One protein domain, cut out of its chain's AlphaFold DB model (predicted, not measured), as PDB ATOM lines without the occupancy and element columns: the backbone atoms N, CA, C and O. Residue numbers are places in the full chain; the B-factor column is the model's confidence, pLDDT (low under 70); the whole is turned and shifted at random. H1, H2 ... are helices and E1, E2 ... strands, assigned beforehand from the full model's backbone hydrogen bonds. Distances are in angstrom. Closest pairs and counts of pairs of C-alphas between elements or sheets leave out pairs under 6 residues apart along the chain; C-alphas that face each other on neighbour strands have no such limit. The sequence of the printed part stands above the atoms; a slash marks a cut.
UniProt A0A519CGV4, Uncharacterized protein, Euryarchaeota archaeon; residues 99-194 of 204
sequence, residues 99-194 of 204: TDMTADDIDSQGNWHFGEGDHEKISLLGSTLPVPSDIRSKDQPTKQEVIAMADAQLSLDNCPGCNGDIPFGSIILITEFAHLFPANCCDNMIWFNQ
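AT A GLANCE: This is residues 99 to 194 of the 204 residues of an uncharacterized protein of Euryarchaeota archaeon (UniProt A0A519CGV4). Little regular structure: a twisted antiparallel sheet, E5-E6-E7-E8, with two small hairpins, E1-E2 and E3-E4, set off from it and long loops around. Of 96 printed residues, 36 are in named elements, mostly strand: E1 to E5, helix H1, E6 to E8. It is compact, radius of gyration of the C-alphas 12.9 A, spans 37 by 32 by 20 A.

IN THESE COORDINATES: The sheet holds E5, residues 148 to 151, E6, 171 to 174, E7, 178 to 183, 15.5 A long, and E8, 188 to 193, 16.3 A, ending at C-alpha (134.911, 119.720, 166.184). H1 is 152 to 155. E1, 111 to 113, begins at C-alpha (147.272, 129.324, 150.823); E2 is 121 to 123, E3 128 to 130, E4 143 to 145.

HOW THE PARTS SIT: E6 E7 E8 is a meander, successive antiparallel neighbours: N 173 and O 180, N 181 and O 190 are each 2.8 A apart. For E5 and E6, N 150 and O 172 are 2.9 A apart. H1 is on the sheet, at a height of 6.7 A over it, and the closest C-alphas of H1 and E6 are those of Ala 152 and Ile 171, 4.7 A apart; H1 is too short for an O i to N i+4 pair. E4 runs on into E5 at 75 degrees.

THE WHOLE: The farthest C-alphas, Gly 117 and Asp 139, are 39.0 A apart. Links E3 to E4 and H1 to E6 are long. The printed part has no cut; pLDDT is under 70 at residues 99 and 194.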
ATOM      1  N   THR A  99     153.029 122.959 161.378       65.44
ATOM      2  CA  THR A  99     153.195 123.197 162.819       65.44
ATOM      3  C   THR A  99     153.756 124.577 163.155       65.44
ATOM      4  O   THR A  99     153.591 125.013 164.287       65.44
ATOM      5  N   ASP A 100     154.410 125.240 162.201       71.00
ATOM      6  CA  ASP A 100     155.042 126.554 162.372       71.00
ATOM      7  C   ASP A 100     154.156 127.698 161.839       71.00
ATOM      8  O   ASP A 100     154.592 128.841 161.773       71.00
ATOM      9  N   MET A 101     152.931 127.376 161.415       83.88
ATOM     10  CA  MET A 101     151.988 128.280 160.757       83.88
ATOM     11  C   MET A 101     151.244 129.153 161.772       83.88
ATOM     12  O   MET A 101     150.679 128.638 162.740       83.88
ATOM     13  N   THR A 102     151.195 130.458 161.515       87.00
ATOM     14  CA  THR A 102     150.347 131.416 162.242       87.00
ATOM     15  C   THR A 102     149.060 131.706 161.469       87.00
ATOM     16  O   THR A 102     148.890 131.246 160.335       87.00
ATOM     17  N   ALA A 103     148.122 132.438 162.077       87.81
ATOM     18  CA  ALA A 103     146.873 132.769 161.393       87.81
ATOM     19  C   ALA A 103     147.112 133.757 160.242       87.81
ATOM     20  O   ALA A 103     146.500 133.628 159.181       87.81
ATOM     21  N   ASP A 104     148.034 134.702 160.434       88.06
ATOM     22  CA  ASP A 104     148.389 135.724 159.442       88.06
ATOM     23  C   ASP A 104     149.133 135.176 158.225       88.06
ATOM     24  O   ASP A 104     149.106 135.788 157.156       88.06
ATOM     25  N   ASP A 105     149.713 133.984 158.341       89.25
ATOM     26  CA  ASP A 105     150.346 133.313 157.213       89.25
ATOM     27  C   ASP A 105     149.326 132.704 156.229       89.25
ATOM     28  O   ASP A 105     149.716 132.216 155.168       89.25
ATOM     29  N   ILE A 106     148.027 132.673 156.553       91.25
ATOM     30  CA  ILE A 106     146.996 132.036 155.722       91.25
ATOM     31  C   ILE A 106     146.161 133.097 155.013       91.25
ATOM     32  O   ILE A 106     145.473 133.900 155.641       91.25
ATOM     33  N   ASP A 107     146.189 133.073 153.680       91.56
ATOM     34  CA  ASP A 107     145.401 133.997 152.870       91.56
ATOM     35  C   ASP A 107     143.943 133.547 152.682       91.56
ATOM     36  O   ASP A 107     143.551 132.409 152.949       91.56
ATOM     37  N   SER A 108     143.130 134.453 152.138       91.62
ATOM     38  CA  SER A 108     141.708 134.228 151.857       91.62
ATOM     39  C   SER A 108     141.420 133.172 150.785       91.62
ATOM     40  O   SER A 108     140.266 132.815 150.552       91.62
ATOM     41  N   GLN A 109     142.451 132.664 150.105       92.25
ATOM     42  CA  GLN A 109     142.349 131.570 149.141       92.25
ATOM     43  C   GLN A 109     142.763 130.223 149.752       92.25
ATOM     44  O   GLN A 109     142.767 129.210 149.049       92.25
ATOM     45  N   GLY A 110     143.126 130.206 151.037       90.44
ATOM     46  CA  GLY A 110     143.610 129.025 151.738       90.44
ATOM     47  C   GLY A 110     145.005 128.609 151.323       90.44
ATOM     48  O   GLY A 110     145.321 127.418 151.339       90.44
ATOM     49  N   ASN A 111     145.846 129.567 150.933       91.81
ATOM     50  CA  ASN A 111     147.272 129.324 150.823       91.81
ATOM     51  C   ASN A 111     147.962 129.722 152.120       91.81
ATOM     52  O   ASN A 111     147.756 130.821 152.626       91.81
ATOM     53  N   TRP A 112     148.830 128.841 152.598       90.38
ATOM     54  CA  TRP A 112     149.795 129.165 153.631       90.38
ATOM     55  C   TRP A 112     151.056 129.744 152.993       90.38
ATOM     56  O   TRP A 112     151.674 129.086 152.149       90.38
ATOM     57  N   HIS A 113     151.422 130.956 153.393       87.94
ATOM     58  CA  HIS A 113     152.629 131.673 153.005       87.94
ATOM     59  C   HIS A 113     153.733 131.400 154.021       87.94
ATOM     60  O   HIS A 113     153.578 131.631 155.211       87.94
ATOM     61  N   PHE A 114     154.868 130.905 153.548       80.12
ATOM     62  CA  PHE A 114     156.072 130.717 154.360       80.12
ATOM     63  C   PHE A 114     157.204 131.673 153.949       80.12
ATOM     64  O   PHE A 114     158.357 131.498 154.347       80.12
ATOM     65  N   GLY A 115     156.870 132.669 153.129       78.81
ATOM     66  CA  GLY A 115     157.727 133.741 152.640       78.81
ATOM     67  C   GLY A 115     156.893 134.784 151.888       78.81
ATOM     68  O   GLY A 115     155.675 134.657 151.787       78.81
ATOM     69  N   GLU A 116     157.536 135.829 151.369       74.94
ATOM     70  CA  GLU A 116     156.857 136.968 150.723       74.94
ATOM     71  C   GLU A 116     156.627 136.766 149.212       74.94
ATOM     72  O   GLU A 116     155.928 137.550 148.568       74.94
ATOM     73  N   GLY A 117     157.244 135.750 148.600       73.56
ATOM     74  CA  GLY A 117     157.153 135.501 147.162       73.56
ATOM     75  C   GLY A 117     155.954 134.647 146.736       73.56
ATOM     76  O   GLY A 117     155.540 133.726 147.429       73.56
ATOM     77  N   ASP A 118     155.487 134.819 145.493       70.44
ATOM     78  CA  ASP A 118     154.391 134.014 144.906       70.44
ATOM     79  C   ASP A 118     154.649 132.493 144.875       70.44
ATOM     80  O   ASP A 118     153.722 131.693 144.734       70.44
ATOM     81  N   HIS A 119     155.916 132.081 144.957       70.31
ATOM     82  CA  HIS A 119     156.333 130.675 145.009       70.31
ATOM     83  C   HIS A 119     156.537 130.158 146.436       70.31
ATOM     84  O   HIS A 119     156.799 128.971 146.618       70.31
ATOM     85  N   GLU A 120     156.431 131.037 147.428       78.00
ATOM     86  CA  GLU A 120     156.659 130.762 148.846       78.00
ATOM     87  C   GLU A 120     155.329 130.532 149.568       78.00
ATOM     88  O   GLU A 120     155.142 130.914 150.718       78.00
ATOM     89  N   LYS A 121     154.391 129.885 148.864       84.44
ATOM     90  CA  LYS A 121     153.095 129.493 149.402       84.44
ATOM     91  C   LYS A 121     152.667 128.110 148.938       84.44
ATOM     92  O   LYS A 121     153.001 127.677 147.830       84.44
ATOM     93  N   ILE A 122     151.898 127.421 149.772       84.81
ATOM     94  CA  ILE A 122     151.247 126.156 149.424       84.81
ATOM     95  C   ILE A 122     149.750 126.235 149.682       84.81
ATOM     96  O   ILE A 122     149.315 126.818 150.668       84.81
ATOM     97  N   SER A 123     148.962 125.615 148.805       89.12
ATOM     98  CA  SER A 123     147.531 125.455 149.054       89.12
ATOM     99  C   SER A 123     147.319 124.465 150.195       89.12
ATOM    100  O   SER A 123     147.874 123.362 150.186       89.12
ATOM    101  N   LEU A 124     146.517 124.864 151.177       90.94
ATOM    102  CA  LEU A 124     146.148 124.013 152.297       90.94
ATOM    103  C   LEU A 124     145.071 122.999 151.911       90.94
ATOM    104  O   LEU A 124     145.003 121.956 152.546       90.94
ATOM    105  N   LEU A 125     144.297 123.232 150.846       91.69
ATOM    106  CA  LEU A 125     143.355 122.240 150.329       91.69
ATOM    107  C   LEU A 125     144.102 120.983 149.849       91.69
ATOM    108  O   LEU A 125     145.019 121.065 149.030       91.69
ATOM    109  N   GLY A 126     143.713 119.819 150.369       86.81
ATOM    110  CA  GLY A 126     144.390 118.535 150.157       86.81
ATOM    111  C   GLY A 126     145.686 118.359 150.957       86.81
ATOM    112  O   GLY A 126     146.341 117.320 150.865       86.81
ATOM    113  N   SER A 127     146.093 119.357 151.748       86.25
ATOM    114  CA  SER A 127     147.241 119.230 152.647       86.25
ATOM    115  C   SER A 127     146.843 118.522 153.938       86.25
ATOM    116  O   SER A 127     145.724 118.659 154.429       86.25
ATOM    117  N   THR A 128     147.776 117.769 154.521       88.25
ATOM    118  CA  THR A 128     147.558 117.083 155.797       88.25
ATOM    119  C   THR A 128     148.075 117.922 156.964       88.25
ATOM    120  O   THR A 128     149.274 118.197 157.052       88.25
ATOM    121  N   LEU A 129     147.185 118.281 157.888       88.19
ATOM    122  CA  LEU A 129     147.481 119.093 159.065       88.19
ATOM    123  C   LEU A 129     147.534 118.247 160.344       88.19
ATOM    124  O   LEU A 129     146.743 117.311 160.496       88.19
ATOM    125  N   PRO A 130     148.447 118.548 161.282       88.50
ATOM    126  CA  PRO A 130     148.426 117.948 162.607       88.50
ATOM    127  C   PRO A 130     147.273 118.545 163.417       88.50
ATOM    128  O   PRO A 130     147.253 119.742 163.690       88.50
ATOM    129  N   VAL A 131     146.331 117.705 163.833       87.56
ATOM    130  CA  VAL A 131     145.231 118.151 164.700       87.56
ATOM    131  C   VAL A 131     145.719 118.161 166.161       87.56
ATOM    132  O   VAL A 131     146.562 117.330 166.520       87.56
ATOM    133  N   PRO A 132     145.272 119.071 167.033       86.56
ATOM    134  CA  PRO A 132     145.570 119.001 168.464       86.56
ATOM    135  C   PRO A 132     144.925 117.780 169.146       86.56
ATOM    136  O   PRO A 132     143.889 117.280 168.710       86.56
ATOM    137  N   SER A 133     145.560 117.230 170.189       85.56
ATOM    138  CA  SER A 133     145.087 116.002 170.865       85.56
ATOM    139  C   SER A 133     143.814 116.180 171.687       85.56
ATOM    140  O   SER A 133     143.121 115.205 171.935       85.56
ATOM    141  N   ASP A 134     143.571 117.400 172.141       84.94
ATOM    142  CA  ASP A 134     142.392 117.876 172.864       84.94
ATOM    143  C   ASP A 134     141.172 118.059 171.954       84.94
ATOM    144  O   ASP A 134     140.045 118.038 172.434       84.94
ATOM    145  N   ILE A 135     141.402 118.178 170.647       86.12
ATOM    146  CA  ILE A 135     140.353 118.284 169.634       86.12
ATOM    147  C   ILE A 135     139.973 116.894 169.120       86.12
ATOM    148  O   ILE A 135     138.802 116.585 168.975       86.12
ATOM    149  N   ARG A 136     140.935 116.000 168.891       87.38
ATOM    150  CA  ARG A 136     140.633 114.663 168.351       87.38
ATOM    151  C   ARG A 136     140.159 113.653 169.403       87.38
ATOM    152  O   ARG A 136     140.680 113.589 170.517       87.38
ATOM    153  N   SER A 137     139.296 112.734 168.979       84.44
ATOM    154  CA  SER A 137     139.058 111.474 169.697       84.44
ATOM    155  C   SER A 137     140.265 110.527 169.584       84.44
ATOM    156  O   SER A 137     141.102 110.651 168.688       84.44
ATOM    157  N   LYS A 138     140.394 109.564 170.509       81.12
ATOM    158  CA  LYS A 138     141.557 108.645 170.573       81.12
ATOM    159  C   LYS A 138     141.714 107.742 169.344       81.12
ATOM    160  O   LYS A 138     142.810 107.253 169.091       81.12
ATOM    161  N   ASP A 139     140.621 107.476 168.650       85.12
ATOM    162  CA  ASP A 139     140.510 106.646 167.451       85.12
ATOM    163  C   ASP A 139     140.712 107.435 166.149       85.12
ATOM    164  O   ASP A 139     140.944 106.837 165.099       85.12
ATOM    165  N   GLN A 140     140.693 108.768 166.215       86.06
ATOM    166  CA  GLN A 140     140.900 109.628 165.057       86.06
ATOM    167  C   GLN A 140     142.393 109.787 164.719       86.06
ATOM    168  O   GLN A 140     143.254 109.818 165.609       86.06
ATOM    169  N   PRO A 141     142.736 109.930 163.426       86.94
ATOM    170  CA  PRO A 141     144.119 110.067 162.995       86.94
ATOM    171  C   PRO A 141     144.753 111.364 163.511       86.94
ATOM    172  O   PRO A 141     144.114 112.414 163.631       86.94
ATOM    173  N   THR A 142     146.059 111.303 163.798       86.44
ATOM    174  CA  THR A 142     146.785 112.454 164.358       86.44
ATOM    175  C   THR A 142     147.026 113.579 163.350       86.44
ATOM    176  O   THR A 142     147.287 114.727 163.717       86.44
ATOM    177  N   LYS A 143     146.942 113.231 162.070       88.56
ATOM    178  CA  LYS A 143     147.077 114.118 160.927       88.56
ATOM    179  C   LYS A 143     145.859 113.922 160.035       88.56
ATOM    180  O   LYS A 143     145.513 112.777 159.749       88.56
ATOM    181  N   GLN A 144     145.228 115.009 159.619       88.88
ATOM    182  CA  GLN A 144     143.992 114.983 158.841       88.88
ATOM    183  C   GLN A 144     144.131 115.839 157.586       88.88
ATOM    184  O   GLN A 144     144.776 116.885 157.619       88.88
ATOM    185  N   GLU A 145     143.571 115.371 156.475       90.38
ATOM    186  CA  GLU A 145     143.553 116.109 155.212       90.38
ATOM    187  C   GLU A 145     142.496 117.216 155.252       90.38
ATOM    188  O   GLU A 145     141.384 117.000 155.736       90.38
ATOM    189  N   VAL A 146     142.838 118.397 154.737       92.88
ATOM    190  CA  VAL A 146     141.872 119.471 154.498       92.88
ATOM    191  C   VAL A 146     141.086 119.137 153.234       92.88
ATOM    192  O   VAL A 146     141.617 119.192 152.125       92.88
ATOM    193  N   ILE A 147     139.814 118.795 153.396       94.44
ATOM    194  CA  ILE A 147     138.928 118.338 152.321       94.44
ATOM    195  C   ILE A 147     138.084 119.467 151.726       94.44
ATOM    196  O   ILE A 147     137.619 119.356 150.592       94.44
ATOM    197  N   ALA A 148     137.885 120.555 152.472       94.94
ATOM    198  CA  ALA A 148     137.101 121.700 152.032       94.94
ATOM    199  C   ALA A 148     137.551 122.998 152.713       94.94
ATOM    200  O   ALA A 148     138.289 122.993 153.698       94.94
ATOM    201  N   MET A 149     137.088 124.119 152.162       95.44
ATOM    202  CA  MET A 149     137.258 125.452 152.731       95.44
ATOM    203  C   MET A 149     135.918 126.179 152.675       95.44
ATOM    204  O   MET A 149     135.201 126.065 151.678       95.44
ATOM    205  N   ALA A 150     135.587 126.911 153.731       93.56
ATOM    206  CA  ALA A 150     134.360 127.692 153.828       93.56
ATOM    207  C   ALA A 150     134.665 129.153 154.163       93.56
ATOM    208  O   ALA A 150     135.698 129.456 154.757       93.56
ATOM    209  N   ASP A 151     133.752 130.048 153.792       92.50
ATOM    210  CA  ASP A 151     133.791 131.443 154.230       92.50
ATOM    211  C   ASP A 151     133.462 131.510 155.728       92.50
ATOM    212  O   ASP A 151     132.418 131.013 156.171       92.50
ATOM    213  N   ALA A 152     134.360 132.104 156.514       92.44
ATOM    214  CA  ALA A 152     134.179 132.217 157.952       92.44
ATOM    215  C   ALA A 152     132.997 133.126 158.311       92.44
ATOM    216  O   ALA A 152     132.273 132.814 159.250       92.44
ATOM    217  N   GLN A 153     132.738 134.187 157.537       91.62
ATOM    218  CA  GLN A 153     131.639 135.127 157.796       91.62
ATOM    219  C   GLN A 153     130.258 134.501 157.559       91.62
ATOM    220  O   GLN A 153     129.260 134.990 158.078       91.62
ATOM    221  N   LEU A 154     130.186 133.432 156.758       89.25
ATOM    222  CA  LEU A 154     128.949 132.673 156.546       89.25
ATOM    223  C   LEU A 154     128.736 131.575 157.591       89.25
ATOM    224  O   LEU A 154     127.632 131.044 157.695       89.25
ATOM    225  N   SER A 155     129.793 131.204 158.311       87.50
ATOM    226  CA  SER A 155     129.815 130.020 159.173       87.50
ATOM    227  C   SER A 155     129.871 130.366 160.661       87.50
ATOM    228  O   SER A 155     129.566 129.520 161.495       87.50
ATOM    229  N   LEU A 156     130.300 131.580 161.000       88.00
ATOM    230  CA  LEU A 156     130.511 132.056 162.359       88.00
ATOM    231  C   LEU A 156     129.982 133.490 162.470       88.00
ATOM    232  O   LEU A 156     130.201 134.302 161.572       88.00
ATOM    233  N   ASP A 157     129.332 133.810 163.588       88.62
ATOM    234  CA  ASP A 157     128.848 135.172 163.848       88.62
ATOM    235  C   ASP A 157     129.996 136.096 164.288       88.62
ATOM    236  O   ASP A 157     130.165 137.190 163.755       88.62
ATOM    237  N   ASN A 158     130.824 135.624 165.228       92.19
ATOM    238  CA  ASN A 158     131.967 136.343 165.794       92.19
ATOM    239  C   ASN A 158     133.197 135.427 165.873       92.19
ATOM    240  O   ASN A 158     133.081 134.200 165.879       92.19
ATOM    241  N   CYS A 159     134.387 136.016 166.023       91.25
ATOM    242  CA  CYS A 159     135.609 135.260 166.282       91.25
ATOM    243  C   CYS A 159     135.499 134.471 167.605       91.25
ATOM    244  O   CYS A 159     135.383 135.093 168.662       91.25
ATOM    245  N   PRO A 160     135.647 133.133 167.611       88.31
ATOM    246  CA  PRO A 160     135.555 132.342 168.841       88.31
ATOM    247  C   PRO A 160     136.652 132.651 169.876       88.31
ATOM    248  O   PRO A 160     136.494 132.344 171.053       88.31
ATOM    249  N   GLY A 161     137.774 133.242 169.450       88.56
ATOM    250  CA  GLY A 161     138.920 133.530 170.318       88.56
ATOM    251  C   GLY A 161     138.831 134.871 171.044       88.56
ATOM    252  O   GLY A 161     139.159 134.956 172.224       88.56
ATOM    253  N   CYS A 162     138.395 135.930 170.352       92.19
ATOM    254  CA  CYS A 162     138.332 137.287 170.911       92.19
ATOM    255  C   CYS A 162     136.925 137.902 170.925       92.19
ATOM    256  O   CYS A 162     136.762 139.018 171.415       92.19
ATOM    257  N   ASN A 163     135.922 137.195 170.392       92.25
ATOM    258  CA  ASN A 163     134.542 137.651 170.210       92.25
ATOM    259  C   ASN A 163     134.403 138.959 169.403       92.25
ATOM    260  O   ASN A 163     133.404 139.663 169.523       92.25
ATOM    261  N   GLY A 164     135.420 139.306 168.610       91.62
ATOM    262  CA  GLY A 164     135.381 140.425 167.671       91.62
ATOM    263  C   GLY A 164     134.772 140.038 166.326       91.62
ATOM    264  O   GLY A 164     134.542 138.857 166.054       91.62
ATOM    265  N   ASP A 165     134.563 141.040 165.476       93.56
ATOM    266  CA  ASP A 165     134.066 140.845 164.113       93.56
ATOM    267  C   ASP A 165     135.032 139.987 163.285       93.56
ATOM    268  O   ASP A 165     136.258 140.101 163.401       93.56
ATOM    269  N   ILE A 166     134.479 139.146 162.411       91.69
ATOM    270  CA  ILE A 166     135.264 138.293 161.516       91.69
ATOM    271  C   ILE A 166     135.747 139.120 160.318       91.69
ATOM    272  O   ILE A 166     134.908 139.653 159.577       91.69
ATOM    273  N   PRO A 167     137.073 139.226 160.092       89.94
ATOM    274  CA  PRO A 167     137.612 139.955 158.951       89.94
ATOM    275  C   PRO A 167     137.090 139.422 157.610       89.94
ATOM    276  O   PRO A 167     136.841 138.231 157.430       89.94
ATOM    277  N   PHE A 168     136.938 140.323 156.639       88.69
ATOM    278  CA  PHE A 168     136.527 139.940 155.291       88.69
ATOM    279  C   PHE A 168     137.566 139.022 154.638       88.69
ATOM    280  O   PHE A 168     138.761 139.318 154.655       88.69
ATOM    281  N   GLY A 169     137.093 137.946 154.009       86.12
ATOM    282  CA  GLY A 169     137.952 136.962 153.353       86.12
ATOM    283  C   GLY A 169     138.606 135.966 154.311       86.12
ATOM    284  O   GLY A 169     139.428 135.175 153.861       86.12
ATOM    285  N   SER A 170     138.258 135.968 155.599       91.75
ATOM    286  CA  SER A 170     138.660 134.887 156.495       91.75
ATOM    287  C   SER A 170     137.986 133.570 156.099       91.75
ATOM    288  O   SER A 170     136.828 133.538 155.680       91.75
ATOM    289  N   ILE A 171     138.719 132.472 156.253       95.31
ATOM    290  CA  ILE A 171     138.282 131.137 155.843       95.31
ATOM    291  C   ILE A 171     138.280 130.165 157.019       95.31
ATOM    292  O   ILE A 171     138.975 130.365 158.010       95.31
ATOM    293  N   ILE A 172     137.544 129.072 156.873       95.31
ATOM    294  CA  ILE A 172     137.629 127.898 157.739       95.31
ATOM    295  C   ILE A 172     138.148 126.740 156.897       95.31
ATOM    296  O   ILE A 172     137.592 126.436 155.841       95.31
ATOM    297  N   LEU A 173     139.208 126.091 157.368       94.56
ATOM    298  CA  LEU A 173     139.745 124.867 156.786       94.56
ATOM    299  C   LEU A 173     139.018 123.678 157.409       94.56
ATOM    300  O   LEU A 173     138.971 123.546 158.631       94.56
ATOM    301  N   ILE A 174     138.456 122.814 156.572       94.25
ATOM    302  CA  ILE A 174     137.609 121.702 157.001       94.25
ATOM    303  C   ILE A 174     138.349 120.395 156.746       94.25
ATOM    304  O   ILE A 174     138.742 120.118 155.611       94.25
ATOM    305  N   THR A 175     138.518 119.588 157.788       93.31
ATOM    306  CA  THR A 175     138.942 118.189 157.693       93.31
ATOM    307  C   THR A 175     137.740 117.261 157.879       93.31
ATOM    308  O   THR A 175     136.608 117.714 158.030       93.31
ATOM    309  N   GLU A 176     137.966 115.948 157.860       90.50
ATOM    310  CA  GLU A 176     136.906 114.961 158.106       90.50
ATOM    311  C   GLU A 176     136.296 115.062 159.518       90.50
ATOM    312  O   GLU A 176     135.105 114.812 159.673       90.50
ATOM    313  N   PHE A 177     137.080 115.441 160.536       89.25
ATOM    314  CA  PHE A 177     136.638 115.414 161.941       89.25
ATOM    315  C   PHE A 177     136.715 116.763 162.661       89.25
ATOM    316  O   PHE A 177     136.150 116.910 163.742       89.25
ATOM    317  N   ALA A 178     137.432 117.736 162.102       91.00
ATOM    318  CA  ALA A 178     137.694 119.005 162.757       91.00
ATOM    319  C   ALA A 178     137.690 120.164 161.761       91.00
ATOM    320  O   ALA A 178     137.903 120.019 160.557       91.00
ATOM    321  N   HIS A 179     137.479 121.350 162.298       93.12
ATOM    322  CA  HIS A 179     137.595 122.607 161.592       93.12
ATOM    323  C   HIS A 179     138.717 123.425 162.222       93.12
ATOM    324  O   HIS A 179     138.916 123.410 163.437       93.12
ATOM    325  N   LEU A 180     139.442 124.149 161.378       93.56
ATOM    326  CA  LEU A 180     140.456 125.107 161.778       93.56
ATOM    327  C   LEU A 180     140.068 126.481 161.239       93.56
ATOM    328  O   LEU A 180     139.977 126.679 160.029       93.56
ATOM    329  N   PHE A 181     139.879 127.430 162.147       94.56
ATOM    330  CA  PHE A 181     139.708 128.842 161.849       94.56
ATOM    331  C   PHE A 181     141.002 129.606 162.178       94.56
ATOM    332  O   PHE A 181     141.342 129.754 163.358       94.56
ATOM    333  N   PRO A 182     141.734 130.095 161.161       93.50
ATOM    334  CA  PRO A 182     142.834 131.033 161.340       93.50
ATOM    335  C   PRO A 182     142.262 132.412 161.680       93.50
ATOM    336  O   PRO A 182     141.776 133.147 160.822       93.50
ATOM    337  N   ALA A 183     142.264 132.762 162.960       90.69
ATOM    338  CA  ALA A 183     141.663 133.990 163.451       90.69
ATOM    339  C   ALA A 183     142.630 135.178 163.318       90.69
ATOM    340  O   ALA A 183     143.234 135.593 164.308       90.69
ATOM    341  N   ASN A 184     142.737 135.766 162.119       88.25
ATOM    342  CA  ASN A 184     143.606 136.927 161.835       88.25
ATOM    343  C   ASN A 184     143.368 138.127 162.770       88.25
ATOM    344  O   ASN A 184     144.270 138.899 163.068       88.25
ATOM    345  N   CYS A 185     142.145 138.299 163.280       87.75
ATOM    346  CA  CYS A 185     141.819 139.391 164.200       87.75
ATOM    347  C   CYS A 185     142.536 139.299 165.560       87.75
ATOM    348  O   CYS A 185     142.609 140.296 166.278       87.75
ATOM    349  N   CYS A 186     143.006 138.115 165.956       88.25
ATOM    350  CA  CYS A 186     143.681 137.890 167.236       88.25
ATOM    351  C   CYS A 186     144.896 136.957 167.134       88.25
ATOM    352  O   CYS A 186     145.351 136.472 168.166       88.25
ATOM    353  N   ASP A 187     145.361 136.692 165.912       85.88
ATOM    354  CA  ASP A 187     146.465 135.788 165.569       85.88
ATOM    355  C   ASP A 187     146.410 134.419 166.279       85.88
ATOM    356  O   ASP A 187     147.383 133.931 166.849       85.88
ATOM    357  N   ASN A 188     145.226 133.794 166.293       87.31
ATOM    358  CA  ASN A 188     145.028 132.487 166.926       87.31
ATOM    359  C   ASN A 188     144.636 131.419 165.904       87.31
ATOM    360  O   ASN A 188     143.786 131.644 165.047       87.31
ATOM    361  N   MET A 189     145.185 130.214 166.063       90.75
ATOM    362  CA  MET A 189     144.782 129.025 165.307       90.75
ATOM    363  C   MET A 189     143.722 128.258 166.095       90.75
ATOM    364  O   MET A 189     144.045 127.498 167.009       90.75
ATOM    365  N   ILE A 190     142.449 128.490 165.777       90.88
ATOM    366  CA  ILE A 190     141.326 127.979 166.565       90.88
ATOM    367  C   ILE A 190     140.802 126.693 165.940       90.88
ATOM    368  O   ILE A 190     140.244 126.705 164.845       90.88
ATOM    369  N   TRP A 191     140.951 125.590 166.664       92.44
ATOM    370  CA  TRP A 191     140.403 124.296 166.278       92.44
ATOM    371  C   TRP A 191     139.081 124.021 166.993       92.44
ATOM    372  O   TRP A 191     138.933 124.343 168.170       92.44
ATOM    373  N   PHE A 192     138.138 123.392 166.298       87.75
ATOM    374  CA  PHE A 192     136.870 122.942 166.872       87.75
ATOM    375  C   PHE A 192     136.325 121.732 166.111       87.75
ATOM    376  O   PHE A 192     136.592 121.562 164.923       87.75
ATOM    377  N   ASN A 193     135.563 120.881 166.795       82.81
ATOM    378  CA  ASN A 193     134.911 119.720 166.184       82.81
ATOM    379  C   ASN A 193     133.506 120.062 165.694       82.81
ATOM    380  O   ASN A 193     132.864 120.964 166.230       82.81
ATOM    381  N   GLN A 194     133.001 119.278 164.740       62.91
ATOM    382  CA  GLN A 194     131.578 119.303 164.383       62.91
ATOM    383  C   GLN A 194     130.670 118.827 165.529       62.91
ATOM    384  O   GLN A 194     129.550 119.306 165.647       62.91
TER     385      GLN A 194